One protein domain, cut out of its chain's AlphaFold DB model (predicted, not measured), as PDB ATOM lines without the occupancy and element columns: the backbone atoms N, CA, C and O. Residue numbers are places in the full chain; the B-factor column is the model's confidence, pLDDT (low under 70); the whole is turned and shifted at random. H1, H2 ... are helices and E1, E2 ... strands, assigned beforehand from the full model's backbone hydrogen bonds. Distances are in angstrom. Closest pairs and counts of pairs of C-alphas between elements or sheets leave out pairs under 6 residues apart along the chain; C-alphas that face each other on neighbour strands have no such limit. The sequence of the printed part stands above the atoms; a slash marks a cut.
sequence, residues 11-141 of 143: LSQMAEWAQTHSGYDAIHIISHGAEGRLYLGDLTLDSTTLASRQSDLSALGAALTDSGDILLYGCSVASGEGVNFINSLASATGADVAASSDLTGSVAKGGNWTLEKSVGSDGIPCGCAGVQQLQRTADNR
ATOM      1  N   LEU A  11     142.831 196.884  91.013       96.44
ATOM      2  CA  LEU A  11     144.223 196.460  90.881       96.44
ATOM      3  C   LEU A  11     145.101 197.599  90.348       96.44
ATOM      4  O   LEU A  11     146.197 197.802  90.865       96.44
ATOM      5  N   SER A  12     144.613 198.391  89.391       96.88
ATOM      6  CA  SER A  12     145.320 199.590  88.929       96.88
ATOM      7  C   SER A  12     145.495 200.597  90.062       96.88
ATOM      8  O   SER A  12     146.596 201.100  90.262       96.88
ATOM      9  N   GLN A  13     144.457 200.826  90.875       96.81
ATOM     10  CA  GLN A  13     144.559 201.693  92.056       96.81
ATOM     11  C   GLN A  13     145.612 201.191  93.058       96.81
ATOM     12  O   GLN A  13     146.373 201.982  93.615       96.81
ATOM     13  N   MET A  14     145.677 199.876  93.288       95.75
ATOM     14  CA  MET A  14     146.688 199.275  94.161       95.75
ATOM     15  C   MET A  14     148.102 199.408  93.585       95.75
ATOM     16  O   MET A  14     149.027 199.726  94.329       95.75
ATOM     17  N   ALA A  15     148.274 199.203  92.278       95.81
ATOM     18  CA  ALA A  15     149.558 199.354  91.602       95.81
ATOM     19  C   ALA A  15     150.039 200.814  91.597       95.81
ATOM     20  O   ALA A  15     151.214 201.081  91.835       95.81
ATOM     21  N   GLU A  16     149.139 201.777  91.383       95.62
ATOM     22  CA  GLU A  16     149.428 203.210  91.516       95.62
ATOM     23  C   GLU A  16     149.864 203.568  92.940       95.62
ATOM     24  O   GLU A  16     150.835 204.300  93.135       95.62
ATOM     25  N   TRP A  17     149.188 203.014  93.949       94.88
ATOM     26  CA  TRP A  17     149.583 203.190  95.343       94.88
ATOM     27  C   TRP A  17     150.986 202.616  95.613       94.88
ATOM     28  O   TRP A  17     151.833 203.314  96.177       94.88
ATOM     29  N   ALA A  18     151.258 201.398  95.138       94.94
ATOM     30  CA  ALA A  18     152.524 200.684  95.317       94.94
ATOM     31  C   ALA A  18     153.740 201.415  94.715       94.94
ATOM     32  O   ALA A  18     154.844 201.321  95.241       94.94
ATOM     33  N   GLN A  19     153.557 202.228  93.669       93.50
ATOM     34  CA  GLN A  19     154.655 203.001  93.062       93.50
ATOM     35  C   GLN A  19     155.324 203.999  94.020       93.50
ATOM     36  O   GLN A  19     156.464 204.401  93.798       93.50
ATOM     37  N   THR A  20     154.617 204.431  95.065       94.12
ATOM     38  CA  THR A  20     155.115 205.423  96.035       94.12
ATOM     39  C   THR A  20     155.249 204.864  97.449       94.12
ATOM     40  O   THR A  20     155.624 205.595  98.366       94.12
ATOM     41  N   HIS A  21     154.964 203.576  97.629       93.38
ATOM     42  CA  HIS A  21     154.876 202.918  98.923       93.38
ATOM     43  C   HIS A  21     155.607 201.579  98.830       93.38
ATOM     44  O   HIS A  21     155.156 200.689  98.122       93.38
ATOM     45  N   SER A  22     156.711 201.421  99.562       94.81
ATOM     46  CA  SER A  22     157.509 200.193  99.559       94.81
ATOM     47  C   SER A  22     158.045 199.826 100.945       94.81
ATOM     48  O   SER A  22     157.977 200.626 101.881       94.81
ATOM     49  N   GLY A  23     158.585 198.611 101.067       92.75
ATOM     50  CA  GLY A  23     159.158 198.091 102.309       92.75
ATOM     51  C   GLY A  23     158.116 197.526 103.272       92.75
ATOM     52  O   GLY A  23     158.304 197.618 104.483       92.75
ATOM     53  N   TYR A  24     157.011 196.985 102.754       92.44
ATOM     54  CA  TYR A  24     155.974 196.359 103.576       92.44
ATOM     55  C   TYR A  24     156.218 194.867 103.767       92.44
ATOM     56  O   TYR A  24     156.472 194.145 102.807       92.44
ATOM     57  N   ASP A  25     156.036 194.404 105.000       90.69
ATOM     58  CA  ASP A  25     156.094 192.977 105.330       90.69
ATOM     59  C   ASP A  25     154.822 192.227 104.914       90.69
ATOM     60  O   ASP A  25     154.836 191.013 104.771       90.69
ATOM     61  N   ALA A  26     153.700 192.930 104.732       91.44
ATOM     62  CA  ALA A  26     152.476 192.314 104.242       91.44
ATOM     63  C   ALA A  26     151.518 193.320 103.595       91.44
ATOM     64  O   ALA A  26     151.364 194.457 104.057       91.44
ATOM     65  N   ILE A  27     150.785 192.858 102.584       92.69
ATOM     66  CA  ILE A  27     149.623 193.529 102.003       92.69
ATOM     67  C   ILE A  27     148.382 192.680 102.296       92.69
ATOM     68  O   ILE A  27     148.211 191.577 101.784       92.69
ATOM     69  N   HIS A  28     147.483 193.226 103.113       92.69
ATOM     70  CA  HIS A  28     146.198 192.603 103.429       92.69
ATOM     71  C   HIS A  28     145.117 193.138 102.489       92.69
ATOM     72  O   HIS A  28     144.818 194.335 102.500       92.69
ATOM     73  N   ILE A  29     144.492 192.252 101.719       92.62
ATOM     74  CA  ILE A  29     143.416 192.588 100.787       92.62
ATOM     75  C   ILE A  29     142.121 192.001 101.328       92.62
ATOM     76  O   ILE A  29     141.975 190.787 101.426       92.62
ATOM     77  N   ILE A  30     141.176 192.865 101.688       89.88
ATOM     78  CA  ILE A  30     139.862 192.463 102.195       89.88
ATOM     79  C   ILE A  30     138.826 192.808 101.137       89.88
ATOM     80  O   ILE A  30     138.600 193.986 100.857       89.88
ATOM     81  N   SER A  31     138.195 191.794 100.552       88.75
ATOM     82  CA  SER A  31     137.168 192.001  99.536       88.75
ATOM     83  C   SER A  31     136.192 190.827  99.448       88.75
ATOM     84  O   SER A  31     136.262 189.860 100.206       88.75
ATOM     85  N   HIS A  32     135.225 190.918  98.539       89.94
ATOM     86  CA  HIS A  32     134.449 189.747  98.160       89.94
ATOM     87  C   HIS A  32     135.285 188.831  97.261       89.94
ATOM     88  O   HIS A  32     136.122 189.285  96.481       89.94
ATOM     89  N   GLY A  33     134.990 187.538  97.318       90.31
ATOM     90  CA  GLY A  33     135.628 186.540  96.475       90.31
ATOM     91  C   GLY A  33     134.676 185.412  96.118       90.31
ATOM     92  O   GLY A  33     133.563 185.318  96.649       90.31
ATOM     93  N   ALA A  34     135.137 184.591  95.192       91.56
ATOM     94  CA  ALA A  34     134.581 183.293  94.853       91.56
ATOM     95  C   ALA A  34     135.742 182.367  94.466       91.56
ATOM     96  O   ALA A  34     136.881 182.815  94.358       91.56
ATOM     97  N   GLU A  35     135.456 181.093  94.208       93.88
ATOM     98  CA  GLU A  35     136.457 180.123  93.752       93.88
ATOM     99  C   GLU A  35     137.326 180.671  92.605       93.88
ATOM    100  O   GLU A  35     136.825 180.937  91.510       93.88
ATOM    101  N   GLY A  36     138.622 180.872  92.881       92.31
ATOM    102  CA  GLY A  36     139.609 181.389  91.930       92.31
ATOM    103  C   GLY A  36     139.376 182.823  91.453       92.31
ATOM    104  O   GLY A  36     139.877 183.188  90.388       92.31
ATOM    105  N   ARG A  37     138.597 183.623  92.194       94.25
ATOM    106  CA  ARG A  37     138.253 185.001  91.830       94.25
ATOM    107  C   ARG A  37     138.272 185.943  93.023       94.25
ATOM    108  O   ARG A  37     137.694 185.653  94.069       94.25
ATOM    109  N   LEU A  38     138.824 187.129  92.813       94.19
ATOM    110  CA  LEU A  38     138.816 188.233  93.761       94.19
ATOM    111  C   LEU A  38     138.162 189.460  93.122       94.19
ATOM    112  O   LEU A  38     138.529 189.859  92.019       94.19
ATOM    113  N   TYR A  39     137.201 190.075  93.808       94.50
ATOM    114  CA  TYR A  39     136.552 191.291  93.319       94.50
ATOM    115  C   TYR A  39     137.286 192.522  93.854       94.50
ATOM    116  O   TYR A  39     137.368 192.717  95.068       94.50
ATOM    117  N   LEU A  40     137.826 193.342  92.952       94.06
ATOM    118  CA  LEU A  40     138.625 194.532  93.243       94.06
ATOM    119  C   LEU A  40     138.022 195.735  92.510       94.06
ATOM    120  O   LEU A  40     138.460 196.108  91.423       94.06
ATOM    121  N   GLY A  41     136.994 196.334  93.109       92.25
ATOM    122  CA  GLY A  41     136.223 197.396  92.465       92.25
ATOM    123  C   GLY A  41     135.432 196.871  91.269       92.25
ATOM    124  O   GLY A  41     134.634 195.948  91.438       92.25
ATOM    125  N   ASP A  42     135.647 197.439  90.082       93.38
ATOM    126  CA  ASP A  42     135.015 196.972  88.838       93.38
ATOM    127  C   ASP A  42     135.746 195.779  88.185       93.38
ATOM    128  O   ASP A  42     135.204 195.124  87.289       93.38
ATOM    129  N   LEU A  43     136.946 195.450  88.676       95.62
ATOM    130  CA  LEU A  43     137.752 194.341  88.195       95.62
ATOM    131  C   LEU A  43     137.390 193.049  88.932       95.62
ATOM    132  O   LEU A  43     137.386 192.978  90.162       95.62
ATOM    133  N   THR A  44     137.183 191.982  88.165       96.25
ATOM    134  CA  THR A  44     137.277 190.611  88.679       96.25
ATOM    135  C   THR A  44     138.662 190.078  88.347       96.25
ATOM    136  O   THR A  44     138.962 189.867  87.177       96.25
ATOM    137  N   LEU A  45     139.495 189.885  89.369       95.69
ATOM    138  CA  LEU A  45     140.810 189.276  89.229       95.69
ATOM    139  C   LEU A  45     140.674 187.754  89.341       95.69
ATOM    140  O   LEU A  45     140.247 187.234  90.367       95.69
ATOM    141  N   ASP A  46     141.034 187.054  88.278       94.88
ATOM    142  CA  ASP A  46     140.991 185.602  88.111       94.88
ATOM    143  C   ASP A  46     142.189 185.139  87.272       94.88
ATOM    144  O   ASP A  46     142.974 185.963  86.809       94.88
ATOM    145  N   SER A  47     142.363 183.838  87.036       90.62
ATOM    146  CA  SER A  47     143.537 183.338  86.299       90.62
ATOM    147  C   SER A  47     143.676 183.905  84.876       90.62
ATOM    148  O   SER A  47     144.787 183.988  84.356       90.62
ATOM    149  N   THR A  48     142.574 184.299  84.227       92.19
ATOM    150  CA  THR A  48     142.602 184.877  82.873       92.19
ATOM    151  C   THR A  48     143.041 186.335  82.904       92.19
ATOM    152  O   THR A  48     143.940 186.730  82.164       92.19
ATOM    153  N   THR A  49     142.426 187.138  83.765       94.69
ATOM    154  CA  THR A  49     142.754 188.561  83.921       94.69
ATOM    155  C   THR A  49     144.120 188.754  84.567       94.69
ATOM    156  O   THR A  49     144.869 189.627  84.155       94.69
ATOM    157  N   LEU A  50     144.526 187.890  85.494       94.25
ATOM    158  CA  LEU A  50     145.863 187.896  86.091       94.25
ATOM    159  C   LEU A  50     146.960 187.842  85.020       94.25
ATOM    160  O   LEU A  50     147.914 188.619  85.067       94.25
ATOM    161  N   ALA A  51     146.792 186.995  83.999       92.81
ATOM    162  CA  ALA A  51     147.764 186.849  82.917       92.81
ATOM    163  C   ALA A  51     147.985 188.143  82.111       92.81
ATOM    164  O   ALA A  51     149.089 188.364  81.614       92.81
ATOM    165  N   SER A  52     146.976 189.014  81.996       95.31
ATOM    166  CA  SER A  52     147.098 190.306  81.304       95.31
ATOM    167  C   SER A  52     147.520 191.458  82.221       95.31
ATOM    168  O   SER A  52     147.774 192.559  81.735       95.31
ATOM    169  N   ARG A  53     147.630 191.222  83.534       96.62
ATOM    170  CA  ARG A  53     147.867 192.254  84.558       96.62
ATOM    171  C   ARG A  53     149.207 192.113  85.277       96.62
ATOM    172  O   ARG A  53     149.406 192.677  86.347       96.62
ATOM    173  N   GLN A  54     150.156 191.422  84.648       95.19
ATOM    174  CA  GLN A  54     151.488 191.154  85.200       95.19
ATOM    175  C   GLN A  54     152.251 192.422  85.607       95.19
ATOM    176  O   GLN A  54     152.931 192.422  86.625       95.19
ATOM    177  N   SER A  55     152.111 193.519  84.855       95.38
ATOM    178  CA  SER A  55     152.766 194.788  85.204       95.38
ATOM    179  C   SER A  55     152.251 195.362  86.528       95.38
ATOM    180  O   SER A  55     153.044 195.817  87.348       95.38
ATOM    181  N   ASP A  56     150.937 195.319  86.752       96.88
ATOM    182  CA  ASP A  56     150.320 195.848  87.972       96.88
ATOM    183  C   ASP A  56     150.649 194.964  89.179       96.88
ATOM    184  O   ASP A  56     150.951 195.458  90.264       96.88
ATOM    185  N   LEU A  57     150.644 193.645  88.974       96.31
ATOM    186  CA  LEU A  57     150.998 192.660  89.993       96.31
ATOM    187  C   LEU A  57     152.477 192.738  90.376       96.31
ATOM    188  O   LEU A  57     152.804 192.681  91.556       96.31
ATOM    189  N   SER A  58     153.364 192.943  89.404       95.12
ATOM    190  CA  SER A  58     154.787 193.151  89.667       95.12
ATOM    191  C   SER A  58     155.036 194.456  90.427       95.12
ATOM    192  O   SER A  58     155.845 194.465  91.352       95.12
ATOM    193  N   ALA A  59     154.316 195.537  90.104       95.62
ATOM    194  CA  ALA A  59     154.397 196.785  90.865       95.62
ATOM    195  C   ALA A  59     153.941 196.592  92.318       95.62
ATOM    196  O   ALA A  59     154.580 197.100  93.237       95.62
ATOM    197  N   LEU A  60     152.871 195.819  92.531       95.12
ATOM    198  CA  LEU A  60     152.397 195.471  93.867       95.12
ATOM    199  C   LEU A  60     153.420 194.622  94.636       95.12
ATOM    200  O   LEU A  60     153.670 194.883  95.809       95.12
ATOM    201  N   GLY A  61     154.039 193.649  93.968       94.12
ATOM    202  CA  GLY A  61     155.124 192.842  94.523       94.12
ATOM    203  C   GLY A  61     156.348 193.671  94.909       94.12
ATOM    204  O   GLY A  61     156.901 193.497  95.985       94.12
ATOM    205  N   ALA A  62     156.725 194.653  94.088       95.12
ATOM    206  CA  ALA A  62     157.855 195.543  94.361       95.12
ATOM    207  C   ALA A  62     157.644 196.475  95.572       95.12
ATOM    208  O   ALA A  62     158.605 197.056  96.078       95.12
ATOM    209  N   ALA A  63     156.402 196.641  96.042       95.25
ATOM    210  CA  ALA A  63     156.119 197.345  97.290       95.25
ATOM    211  C   ALA A  63     156.430 196.499  98.537       95.25
ATOM    212  O   ALA A  63     156.597 197.047  99.632       95.25
ATOM    213  N   LEU A  64     156.504 195.178  98.394       93.69
ATOM    214  CA  LEU A  64     156.808 194.261  99.483       93.69
ATOM    215  C   LEU A  64     158.319 194.174  99.732       93.69
ATOM    216  O   LEU A  64     159.139 194.532  98.886       93.69
ATOM    217  N   THR A  65     158.689 193.730 100.931       92.31
ATOM    218  CA  THR A  65     160.051 193.261 101.211       92.31
ATOM    219  C   THR A  65     160.292 191.896 100.554       92.31
ATOM    220  O   THR A  65     159.350 191.240 100.110       92.31
ATOM    221  N   ASP A  66     161.545 191.429 100.526       86.00
ATOM    222  CA  ASP A  66     161.905 190.104  99.980       86.00
ATOM    223  C   ASP A  66     161.170 188.937 100.670       86.00
ATOM    224  O   ASP A  66     161.095 187.838 100.126       86.00
ATOM    225  N   SER A  67     160.652 189.168 101.878       85.38
ATOM    226  CA  SER A  67     159.860 188.221 102.666       85.38
ATOM    227  C   SER A  67     158.431 188.715 102.895       85.38
ATOM    228  O   SER A  67     157.834 188.391 103.918       85.38
ATOM    229  N   GLY A  68     157.935 189.600 102.031       88.00
ATOM    230  CA  GLY A  68     156.626 190.201 102.203       88.00
ATOM    231  C   GLY A  68     155.499 189.307 101.692       88.00
ATOM    232  O   GLY A  68     155.615 188.680 100.640       88.00
ATOM    233  N   ASP A  69     154.383 189.306 102.419       91.75
ATOM    234  CA  ASP A  69     153.234 188.440 102.142       91.75
ATOM    235  C   ASP A  69     152.054 189.193 101.503       91.75
ATOM    236  O   ASP A  69     151.777 190.358 101.798       91.75
ATOM    237  N   ILE A  70     151.255 188.494 100.699       92.75
ATOM    238  CA  ILE A  70     149.936 188.942 100.243       92.75
ATOM    239  C   ILE A  70     148.862 188.069 100.886       92.75
ATOM    240  O   ILE A  70     148.792 186.860 100.677       92.75
ATOM    241  N   LEU A  71     147.973 188.698 101.648       92.69
ATOM    242  CA  LEU A  71     146.958 188.020 102.450       92.69
ATOM    243  C   LEU A  71     145.560 188.373 101.926       92.69
ATOM    244  O   LEU A  71     145.102 189.510 102.071       92.69
ATOM    245  N   LEU A  72     144.883 187.406 101.301       92.12
ATOM    246  CA  LEU A  72     143.590 187.564 100.633       92.12
ATOM    247  C   LEU A  72     142.428 187.116 101.528       92.12
ATOM    248  O   LEU A  72     142.113 185.931 101.640       92.12
ATOM    249  N   TYR A  73     141.722 188.085 102.096       87.81
ATOM    250  CA  TYR A  73     140.503 187.880 102.872       87.81
ATOM    251  C   TYR A  73     139.279 188.009 101.963       87.81
ATOM    252  O   TYR A  73     138.565 189.014 102.005       87.81
ATOM    253  N   GLY A  74     139.055 186.993 101.131       86.19
ATOM    254  CA  GLY A  74     137.879 186.873 100.273       86.19
ATOM    255  C   GLY A  74     137.275 185.477 100.364       86.19
ATOM    256  O   GLY A  74     137.998 184.487 100.452       86.19
ATOM    257  N   CYS A  75     135.943 185.391 100.341       85.44
ATOM    258  CA  CYS A  75     135.242 184.115 100.488       85.44
ATOM    259  C   CYS A  75     135.672 183.108  99.416       85.44
ATOM    260  O   CYS A  75     135.533 183.378  98.224       85.44
ATOM    261  N   SER A  76     136.138 181.935  99.850       87.00
ATOM    262  CA  SER A  76     136.444 180.782  98.998       87.00
ATOM    263  C   SER A  76     137.396 181.065  97.832       87.00
ATOM    264  O   SER A  76     137.388 180.339  96.846       87.00
ATOM    265  N   VAL A  77     138.254 182.082  97.930       89.50
ATOM    266  CA  VAL A  77     139.189 182.452  96.853       89.50
ATOM    267  C   VAL A  77     140.121 181.294  96.497       89.50
ATOM    268  O   VAL A  77     140.396 181.070  95.320       89.50
ATOM    269  N   ALA A  78     140.556 180.526  97.498       87.50
ATOM    270  CA  ALA A  78     141.452 179.386  97.334       87.50
ATOM    271  C   ALA A  78     140.768 178.010  97.456       87.50
ATOM    272  O   ALA A  78     141.445 177.005  97.686       87.50
ATOM    273  N   SER A  79     139.440 177.927  97.319       85.31
ATOM    274  CA  SER A  79     138.765 176.628  97.169       85.31
ATOM    275  C   SER A  79     139.009 176.047  95.774       85.31
ATOM    276  O   SER A  79     139.218 176.809  94.840       85.31
ATOM    277  N   GLY A  80     138.968 174.718  95.616       88.38
ATOM    278  CA  GLY A  80     139.005 174.050  94.303       88.38
ATOM    279  C   GLY A  80     140.116 174.552  93.369       88.38
ATOM    280  O   GLY A  80     141.298 174.491  93.715       88.38
ATOM    281  N   GLU A  81     139.733 175.085  92.207       83.62
ATOM    282  CA  GLU A  81     140.654 175.650  91.203       83.62
ATOM    283  C   GLU A  81     141.351 176.946  91.659       83.62
ATOM    284  O   GLU A  81     142.341 177.385  91.067       83.62
ATOM    285  N   GLY A  82     140.891 177.547  92.756       87.56
ATOM    286  CA  GLY A  82     141.481 178.728  93.376       87.56
ATOM    287  C   GLY A  82     142.915 178.533  93.869       87.56
ATOM    288  O   GLY A  82     143.661 179.503  93.987       87.56
ATOM    289  N   VAL A  83     143.352 177.287  94.072       88.62
ATOM    290  CA  VAL A  83     144.762 176.978  94.354       88.62
ATOM    291  C   VAL A  83     145.657 177.376  93.173       88.62
ATOM    292  O   VAL A  83     146.724 177.957  93.372       88.62
ATOM    293  N   ASN A  84     145.227 177.130  91.933       90.69
ATOM    294  CA  ASN A  84     145.987 177.520  90.738       90.69
ATOM    295  C   ASN A  84     146.030 179.046  90.573       90.69
ATOM    296  O   ASN A  84     147.042 179.604  90.139       90.69
ATOM    297  N   PHE A  85     144.949 179.720  90.970       93.50
ATOM    298  CA  PHE A  85     144.872 181.177  90.998       93.50
ATOM    299  C   PHE A  85     145.903 181.780  91.964       93.50
ATOM    300  O   PHE A  85     146.716 182.598  91.536       93.50
ATOM    301  N   ILE A  86     145.947 181.337  93.227       92.94
ATOM    302  CA  ILE A  86     146.915 181.877  94.200       92.94
ATOM    303  C   ILE A  86     148.370 181.530  93.847       92.94
ATOM    304  O   ILE A  86     149.253 182.346  94.083       92.94
ATOM    305  N   ASN A  87     148.625 180.384  93.200       92.56
ATOM    306  CA  ASN A  87     149.954 180.048  92.671       92.56
ATOM    307  C   ASN A  87     150.399 181.011  91.567       92.56
ATOM    308  O   ASN A  87     151.544 181.469  91.534       92.56
ATOM    309  N   SER A  88     149.479 181.322  90.656       93.44
ATOM    310  CA  SER A  88     149.734 182.268  89.573       93.44
ATOM    311  C   SER A  88     149.952 183.676  90.123       93.44
ATOM    312  O   SER A  88     150.806 184.403  89.622       93.44
ATOM    313  N   LEU A  89     149.229 184.044  91.185       94.25
ATOM    314  CA  LEU A  89     149.373 185.337  91.850       94.25
ATOM    315  C   LEU A  89     150.717 185.466  92.566       94.25
ATOM    316  O   LEU A  89     151.387 186.486  92.407       94.25
ATOM    317  N   ALA A  90     151.140 184.425  93.284       93.38
ATOM    318  CA  ALA A  90     152.456 184.375  93.915       93.38
ATOM    319  C   ALA A  90     153.567 184.522  92.867       93.38
ATOM    320  O   ALA A  90     154.460 185.352  92.995       93.38
ATOM    321  N   SER A  91     153.443 183.808  91.745       93.12
ATOM    322  CA  SER A  91     154.407 183.895  90.640       93.12
ATOM    323  C   SER A  91     154.460 185.287  89.995       93.12
ATOM    324  O   SER A  91     155.531 185.747  89.614       93.12
ATOM    325  N   ALA A  92     153.312 185.954  89.857       94.38
ATOM    326  CA  ALA A  92     153.200 187.282  89.248       94.38
ATOM    327  C   ALA A  92     153.759 188.404  90.135       94.38
ATOM    328  O   ALA A  92     154.300 189.392  89.640       94.38
ATOM    329  N   THR A  93     153.592 188.261  91.446       93.38
ATOM    330  CA  THR A  93     154.002 189.260  92.441       93.38
ATOM    331  C   THR A  93     155.404 188.990  92.981       93.38
ATOM    332  O   THR A  93     156.043 189.900  93.490       93.38
ATOM    333  N   GLY A  94     155.906 187.759  92.850       91.12
ATOM    334  CA  GLY A  94     157.141 187.319  93.496       91.12
ATOM    335  C   GLY A  94     157.014 187.195  95.016       91.12
ATOM    336  O   GLY A  94     158.031 187.065  95.686       91.12
ATOM    337  N   ALA A  95     155.787 187.254  95.539       91.81
ATOM    338  CA  ALA A  95     155.485 187.237  96.958       91.81
ATOM    339  C   ALA A  95     154.801 185.933  97.365       91.81
ATOM    340  O   ALA A  95     154.162 185.245  96.561       91.81
ATOM    341  N   ASP A  96     154.888 185.647  98.652       91.56
ATOM    342  CA  ASP A  96     154.145 184.582  99.294       91.56
ATOM    343  C   ASP A  96     152.658 184.998  99.393       91.56
ATOM    344  O   ASP A  96     152.330 186.130  99.747       91.56
ATOM    345  N   VAL A  97     151.721 184.111  99.038       92.12
ATOM    346  CA  VAL A  97     150.275 184.407  98.997       92.12
ATOM    347  C   VAL A  97     149.512 183.461  99.909       92.12
ATOM    348  O   VAL A  97     149.581 182.247  99.731       92.12
ATOM    349  N   ALA A  98     148.694 184.001 100.814       90.31
ATOM    350  CA  ALA A  98     147.716 183.239 101.586       90.31
ATOM    351  C   ALA A  98     146.287 183.703 101.299       90.31
ATOM    352  O   ALA A  98     146.035 184.890 101.114       90.31
ATOM    353  N   ALA A  99     145.334 182.778 101.282       89.31
ATOM    354  CA  ALA A  99     143.944 183.064 100.956       89.31
ATOM    355  C   ALA A  99     142.974 182.121 101.673       89.31
ATOM    356  O   ALA A  99     143.297 180.962 101.956       89.31
ATOM    357  N   SER A 100     141.759 182.612 101.917       86.69
ATOM    358  CA  SER A 100     140.688 181.800 102.491       86.69
ATOM    359  C   SER A 100     140.155 180.788 101.476       86.69
ATOM    360  O   SER A 100     139.942 181.097 100.299       86.69
ATOM    361  N   SER A 101     139.877 179.576 101.945       81.88
ATOM    362  CA  SER A 101     139.185 178.530 101.179       81.88
ATOM    363  C   SER A 101     137.702 178.396 101.547       81.88
ATOM    364  O   SER A 101     136.948 177.732 100.836       81.88
ATOM    365  N   ASP A 102     137.255 179.082 102.599       79.56
ATOM    366  CA  ASP A 102     135.869 179.115 103.056       79.56
ATOM    367  C   ASP A 102     135.329 180.554 103.212       79.56
ATOM    368  O   ASP A 102     135.883 181.521 102.675       79.56
ATOM    369  N   LEU A 103     134.179 180.697 103.877       73.81
ATOM    370  CA  LEU A 103     133.586 182.002 104.146       73.81
ATOM    371  C   LEU A 103     134.505 182.827 105.048       73.81
ATOM    372  O   LEU A 103     134.770 182.470 106.191       73.81
ATOM    373  N   THR A 104     134.902 184.006 104.578       72.06
ATOM    374  CA  THR A 104     135.692 184.930 105.394       72.06
ATOM    375  C   THR A 104     134.787 185.874 106.185       72.06
ATOM    376  O   THR A 104     133.825 186.424 105.646       72.06
ATOM    377  N   GLY A 105     135.081 186.096 107.469       72.31
ATOM    378  CA  GLY A 105     134.445 187.135 108.280       72.31
ATOM    379  C   GLY A 105     133.878 186.669 109.622       72.31
ATOM    380  O   GLY A 105     134.547 186.040 110.438       72.31
ATOM    381  N   SER A 106     132.652 187.099 109.932       69.12
ATOM    382  CA  SER A 106     132.049 186.879 111.253       69.12
ATOM    383  C   SER A 106     131.693 185.412 111.492       69.12
ATOM    384  O   SER A 106     130.922 184.838 110.722       69.12
ATOM    385  N   VAL A 107     132.126 184.869 112.635       69.56
ATOM    386  CA  VAL A 107     131.742 183.525 113.110       69.56
ATOM    387  C   VAL A 107     130.224 183.393 113.227       69.56
ATOM    388  O   VAL A 107     129.659 182.371 112.854       69.56
ATOM    389  N   ALA A 108     129.531 184.461 113.633       64.31
ATOM    390  CA  ALA A 108     128.069 184.480 113.716       64.31
ATOM    391  C   ALA A 108     127.373 184.366 112.342       64.31
ATOM    392  O   ALA A 108     126.181 184.078 112.282       64.31
ATOM    393  N   LYS A 109     128.103 184.599 111.243       69.69
ATOM    394  CA  LYS A 109     127.644 184.414 109.858       69.69
ATOM    395  C   LYS A 109     128.263 183.173 109.193       69.69
ATOM    396  O   LYS A 109     128.146 183.026 107.983       69.69
ATOM    397  N   GLY A 110     128.908 182.302 109.973       71.25
ATOM    398  CA  GLY A 110     129.525 181.063 109.492       71.25
ATOM    399  C   GLY A 110     130.891 181.237 108.828       71.25
ATOM    400  O   GLY A 110     131.347 180.298 108.187       71.25
ATOM    401  N   GLY A 111     131.528 182.408 108.959       72.75
ATOM    402  CA  GLY A 111     132.856 182.670 108.404       72.75
ATOM    403  C   GLY A 111     133.941 182.839 109.463       72.75
ATOM    404  O   GLY A 111     133.650 182.990 110.650       72.75
ATOM    405  N   ASN A 112     135.200 182.826 109.042       80.19
ATOM    406  CA  ASN A 112     136.341 183.018 109.932       80.19
ATOM    407  C   ASN A 112     137.431 183.892 109.261       80.19
ATOM    408  O   ASN A 112     137.231 184.378 108.155       80.19
ATOM    409  N   TRP A 113     138.532 184.205 109.948       81.50
ATOM    410  CA  TRP A 113     139.619 185.053 109.406       81.50
ATOM    411  C   TRP A 113     140.927 184.281 109.180       81.50
ATOM    412  O   TRP A 113     142.005 184.871 109.113       81.50
ATOM    413  N   THR A 114     140.828 182.959 109.141       79.56
ATOM    414  CA  THR A 114     141.919 182.038 108.839       79.56
ATOM    415  C   THR A 114     142.117 182.027 107.333       79.56
ATOM    416  O   THR A 114     141.169 182.145 106.565       79.56
ATOM    417  N   LEU A 115     143.373 181.919 106.921       82.44
ATOM    418  CA  LEU A 115     143.743 181.713 105.532       82.44
ATOM    419  C   LEU A 115     144.253 180.280 105.455       82.44
ATOM    420  O   LEU A 115     145.347 179.982 105.930       82.44
ATOM    421  N   GLU A 116     143.417 179.367 104.969       81.75
ATOM    422  CA  GLU A 116     143.705 177.929 105.030       81.75
ATOM    423  C   GLU A 116     144.622 177.451 103.901       81.75
ATOM    424  O   GLU A 116     145.058 176.295 103.902       81.75
ATOM    425  N   LYS A 117     144.877 178.302 102.902       87.00
ATOM    426  CA  LYS A 117     145.737 177.991 101.762       87.00
ATOM    427  C   LYS A 117     146.819 179.042 101.624       87.00
ATOM    428  O   LYS A 117     146.525 180.231 101.636       87.00
ATOM    429  N   SER A 118     148.047 178.577 101.437       87.75
ATOM    430  CA  SER A 118     149.213 179.413 101.186       87.75
ATOM    431  C   SER A 118     150.077 178.823 100.076       87.75
ATOM    432  O   SER A 118     150.161 177.603  99.923       87.75
ATOM    433  N   VAL A 119     150.714 179.700  99.308       87.31
ATOM    434  CA  VAL A 119     151.737 179.388  98.308       87.31
ATOM    435  C   VAL A 119     152.919 180.304  98.572       87.31
ATOM    436  O   VAL A 119     152.719 181.507  98.693       87.31
ATOM    437  N   GLY A 120     154.125 179.749  98.658       76.06
ATOM    438  CA  GLY A 120     155.303 180.520  99.041       76.06
ATOM    439  C   GLY A 120     156.325 179.712  99.830       76.06
ATOM    440  O   GLY A 120     156.169 178.497  99.989       76.06
ATOM    441  N   SER A 121     157.362 180.380 100.321       60.84
ATOM    442  CA  SER A 121     158.507 179.758 100.998       60.84
ATOM    443  C   SER A 121     158.358 179.851 102.517       60.84
ATOM    444  O   SER A 121     158.710 180.877 103.071       60.84
ATOM    445  N   ASP A 122     157.888 178.792 103.194       51.00
ATOM    446  CA  ASP A 122     157.979 178.484 104.650       51.00
ATOM    447  C   ASP A 122     157.779 179.617 105.702       51.00
ATOM    448  O   ASP A 122     157.983 179.392 106.898       51.00
ATOM    449  N   GLY A 123     157.362 180.819 105.299       52.03
ATOM    450  CA  GLY A 123     157.320 182.033 106.111       52.03
ATOM    451  C   GLY A 123     155.912 182.484 106.459       52.03
ATOM    452  O   GLY A 123     155.730 183.077 107.517       52.03
ATOM    453  N   ILE A 124     154.905 182.125 105.652       53.59
ATOM    454  CA  ILE A 124     153.505 182.363 106.003       53.59
ATOM    455  C   ILE A 124     153.147 181.408 107.147       53.59
ATOM    456  O   ILE A 124     153.011 180.199 106.912       53.59
ATOM    457  N   PRO A 125     152.913 181.880 108.388       48.94
ATOM    458  CA  PRO A 125     152.289 181.027 109.375       48.94
ATOM    459  C   PRO A 125     150.891 180.670 108.853       48.94
ATOM    460  O   PRO A 125     149.966 181.476 108.921       48.94
ATOM    461  N   CYS A 126     150.727 179.425 108.392       47.59
ATOM    462  CA  CYS A 126     149.470 178.745 108.022       47.59
ATOM    463  C   CYS A 126     148.476 178.618 109.214       47.59
ATOM    464  O   CYS A 126     147.596 177.768 109.288       47.59
ATOM    465  N   GLY A 127     148.604 179.501 110.199       47.16
ATOM    466  CA  GLY A 127     147.726 179.664 111.334       47.16
ATOM    467  C   GLY A 127     147.794 181.107 111.800       47.16
ATOM    468  O   GLY A 127     148.414 181.404 112.821       47.16
ATOM    469  N   CYS A 128     147.122 182.020 111.097       47.22
ATOM    470  CA  CYS A 128     146.817 183.348 111.627       47.22
ATOM    471  C   CYS A 128     145.780 183.239 112.766       47.22
ATOM    472  O   CYS A 128     144.685 183.795 112.706       47.22
ATOM    473  N   ALA A 129     146.138 182.551 113.854       42.31
ATOM    474  CA  ALA A 129     145.399 182.515 115.113       42.31
ATOM    475  C   ALA A 129     145.262 183.917 115.754       42.31
ATOM    476  O   ALA A 129     144.463 184.112 116.669       42.31
ATOM    477  N   GLY A 130     146.004 184.915 115.255       40.44
ATOM    478  CA  GLY A 130     145.988 186.290 115.755       40.44
ATOM    479  C   GLY A 130     144.658 187.029 115.565       40.44
ATOM    480  O   GLY A 130     144.296 187.840 116.416       40.44
ATOM    481  N   VAL A 131     143.874 186.733 114.519       47.03
ATOM    482  CA  VAL A 131     142.592 187.438 114.293       47.03
ATOM    483  C   VAL A 131     141.446 186.827 115.114       47.03
ATOM    484  O   VAL A 131     140.538 187.536 115.553       47.03
ATOM    485  N   GLN A 132     141.511 185.527 115.436       41.34
ATOM    486  CA  GLN A 132     140.527 184.874 116.315       41.34
ATOM    487  C   GLN A 132     140.536 185.444 117.743       41.34
ATOM    488  O   GLN A 132     139.502 185.454 118.419       41.34
ATOM    489  N   GLN A 133     141.668 185.982 118.205       41.44
ATOM    490  CA  GLN A 133     141.771 186.578 119.538       41.44
ATOM    491  C   GLN A 133     141.041 187.935 119.644       41.44
ATOM    492  O   GLN A 133     140.522 188.280 120.711       41.44
ATOM    493  N   LEU A 134     140.886 188.659 118.528       43.81
ATOM    494  CA  LEU A 134     140.086 189.889 118.456       43.81
ATOM    495  C   LEU A 134     138.573 189.607 118.450       43.81
ATOM    496  O   LEU A 134     137.797 190.382 119.005       43.81
ATOM    497  N   GLN A 135     138.131 188.471 117.902       45.53
ATOM    498  CA  GLN A 135     136.714 188.085 117.954       45.53
ATOM    499  C   GLN A 135     136.290 187.597 119.346       45.53
ATOM    500  O   GLN A 135     135.208 187.950 119.814       45.53
ATOM    501  N   ARG A 136     137.161 186.876 120.067       43.97
ATOM    502  CA  ARG A 136     136.876 186.448 121.451       43.97
ATOM    503  C   ARG A 136     136.762 187.617 122.437       43.97
ATOM    504  O   ARG A 136     136.021 187.524 123.409       43.97
ATOM    505  N   THR A 137     137.451 188.731 122.188       46.69
ATOM    506  CA  THR A 137     137.360 189.943 123.028       46.69
ATOM    507  C   THR A 137     136.183 190.860 122.666       46.69
ATOM    508  O   THR A 137     135.790 191.694 123.486       46.69
ATOM    509  N   ALA A 138     135.594 190.701 121.476       47.09
ATOM    510  CA  ALA A 138     134.367 191.389 121.073       47.09
ATOM    511  C   ALA A 138     133.099 190.654 121.546       47.09
ATOM    512  O   ALA A 138     132.134 191.305 121.939       47.09
ATOM    513  N   ASP A 139     133.112 189.318 121.570       47.97
ATOM    514  CA  ASP A 139     131.975 188.514 122.045       47.97
ATOM    515  C   ASP A 139     131.862 188.504 123.586       47.97
ATOM    516  O   ASP A 139     130.770 188.527 124.146       47.97
ATOM    517  N   ASN A 140     132.992 188.607 124.299       44.81
ATOM    518  CA  ASN A 140     133.035 188.622 125.769       44.81
ATOM    519  C   ASN A 140     132.832 190.018 126.407       44.81
ATOM    520  O   ASN A 140     133.103 190.204 127.592       44.81
ATOM    521  N   ARG A 141     132.390 191.023 125.634       46.12
ATOM    522  CA  ARG A 141     132.047 192.377 126.122       46.12
ATOM    523  C   ARG A 141     130.552 192.695 126.038       46.12
ATOM    524  O   ARG A 141     130.167 193.850 125.892       46.12
TER     525      ARG A 141
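What this domain is: This is residues 11 to 141 of the 143 residues of the protein "DUF4347 domain-containing protein" of Enterobacter sp. EA-1 (UniProt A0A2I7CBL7). A four-stranded sheet is covered on one face by H4, which packs over E5 and E6; H3 packs on H4's residues 89 to 93, H1 packs on H3, and H2 and the small hairpin E2-E3 lie by the other end of H4. Residues 136 to 141, of which 136 to 139 belong to H5, stick out alone at one end of the long axis. You have 131 printed residues with five named helices and six strands, in the order H1 E1 E2 E3 H2 H3 E4 H4 E5 E6 H5; the sheet is mixed, ordered E1 E4 E5 E6, and the class is mixed. The whole is compact, with a radius of gyration of the C-alphas of 14.5 A, yet elongated, spanning 45 by 29 by 28 A.

How they stand to each other: Start at E4, residues 64 to 73, which bends by 116 degrees at residue 67. Its parallel neighbours are E1, residues 24 to 30, with N 27 and O 69 at 2.8 A, and E5, residues 96 to 99, with N 70 and O 96 at 2.8 A. E6, residues 117 to 119, forms an antiparallel hairpin with E5; N 97 and O 119 are 2.8 A apart. H4, residues 82 to 93, is on the sheet in two layers, helix over strands, at a height of 8.3 A over E5 and E6, and on the local plane runs only just slantwise to E5, at 32 degrees; its closest C-alphas to E5 are Ala 90 and Val 97, 5.5 A. E4, H4 and E5 form a strand-helix-strand unit, two parallel strands joined through a helix, with a right-handed crossover. H3, residues 54 to 62, only grazes the sheet and touches H4, Gly 61 to Thr 93 at 4.3 A between C-alphas, only just about perpendicular at 70.2 degrees. H1, residues 11 to 18, touches H3, C-alphas of Ala 15 and Asp 56 at 5.1 A. H2, residues 47 to 52, touches H4's residues 84 to 89, C-alphas of Ser 47 and Phe 85 at 5.3 A. E2, residues 37 to 40, and E3, residues 43 to 46, form a hairpin, N 38 and O 45 at 2.8 A. H5, residues 129 to 139, touches no helix. Every O i to N i+4 pair is within hydrogen-bond range in H1, H3 and H4; H5 has 5 of 7, and H2 has 0 of 2 but 2 of 3 O i to N i+3 pairs.

Where its parts are: Find C-alpha 11, where H1 begins, at (144.223, 196.460, 90.881), and C-alpha 139, where H5 ends, at (131.975, 188.514, 122.045). E4 spans 17.8 A, E1 16.6 A, H4 16.4 A and H5 16.3 A.

The domain as a whole: The C-alphas of Ser 52 and Arg 141 are the two farthest apart, 47.3 A. The printed part has no cut; its long link is E5 to E6. Residues 106 to 109 and 121 to 141 have pLDDT under 70.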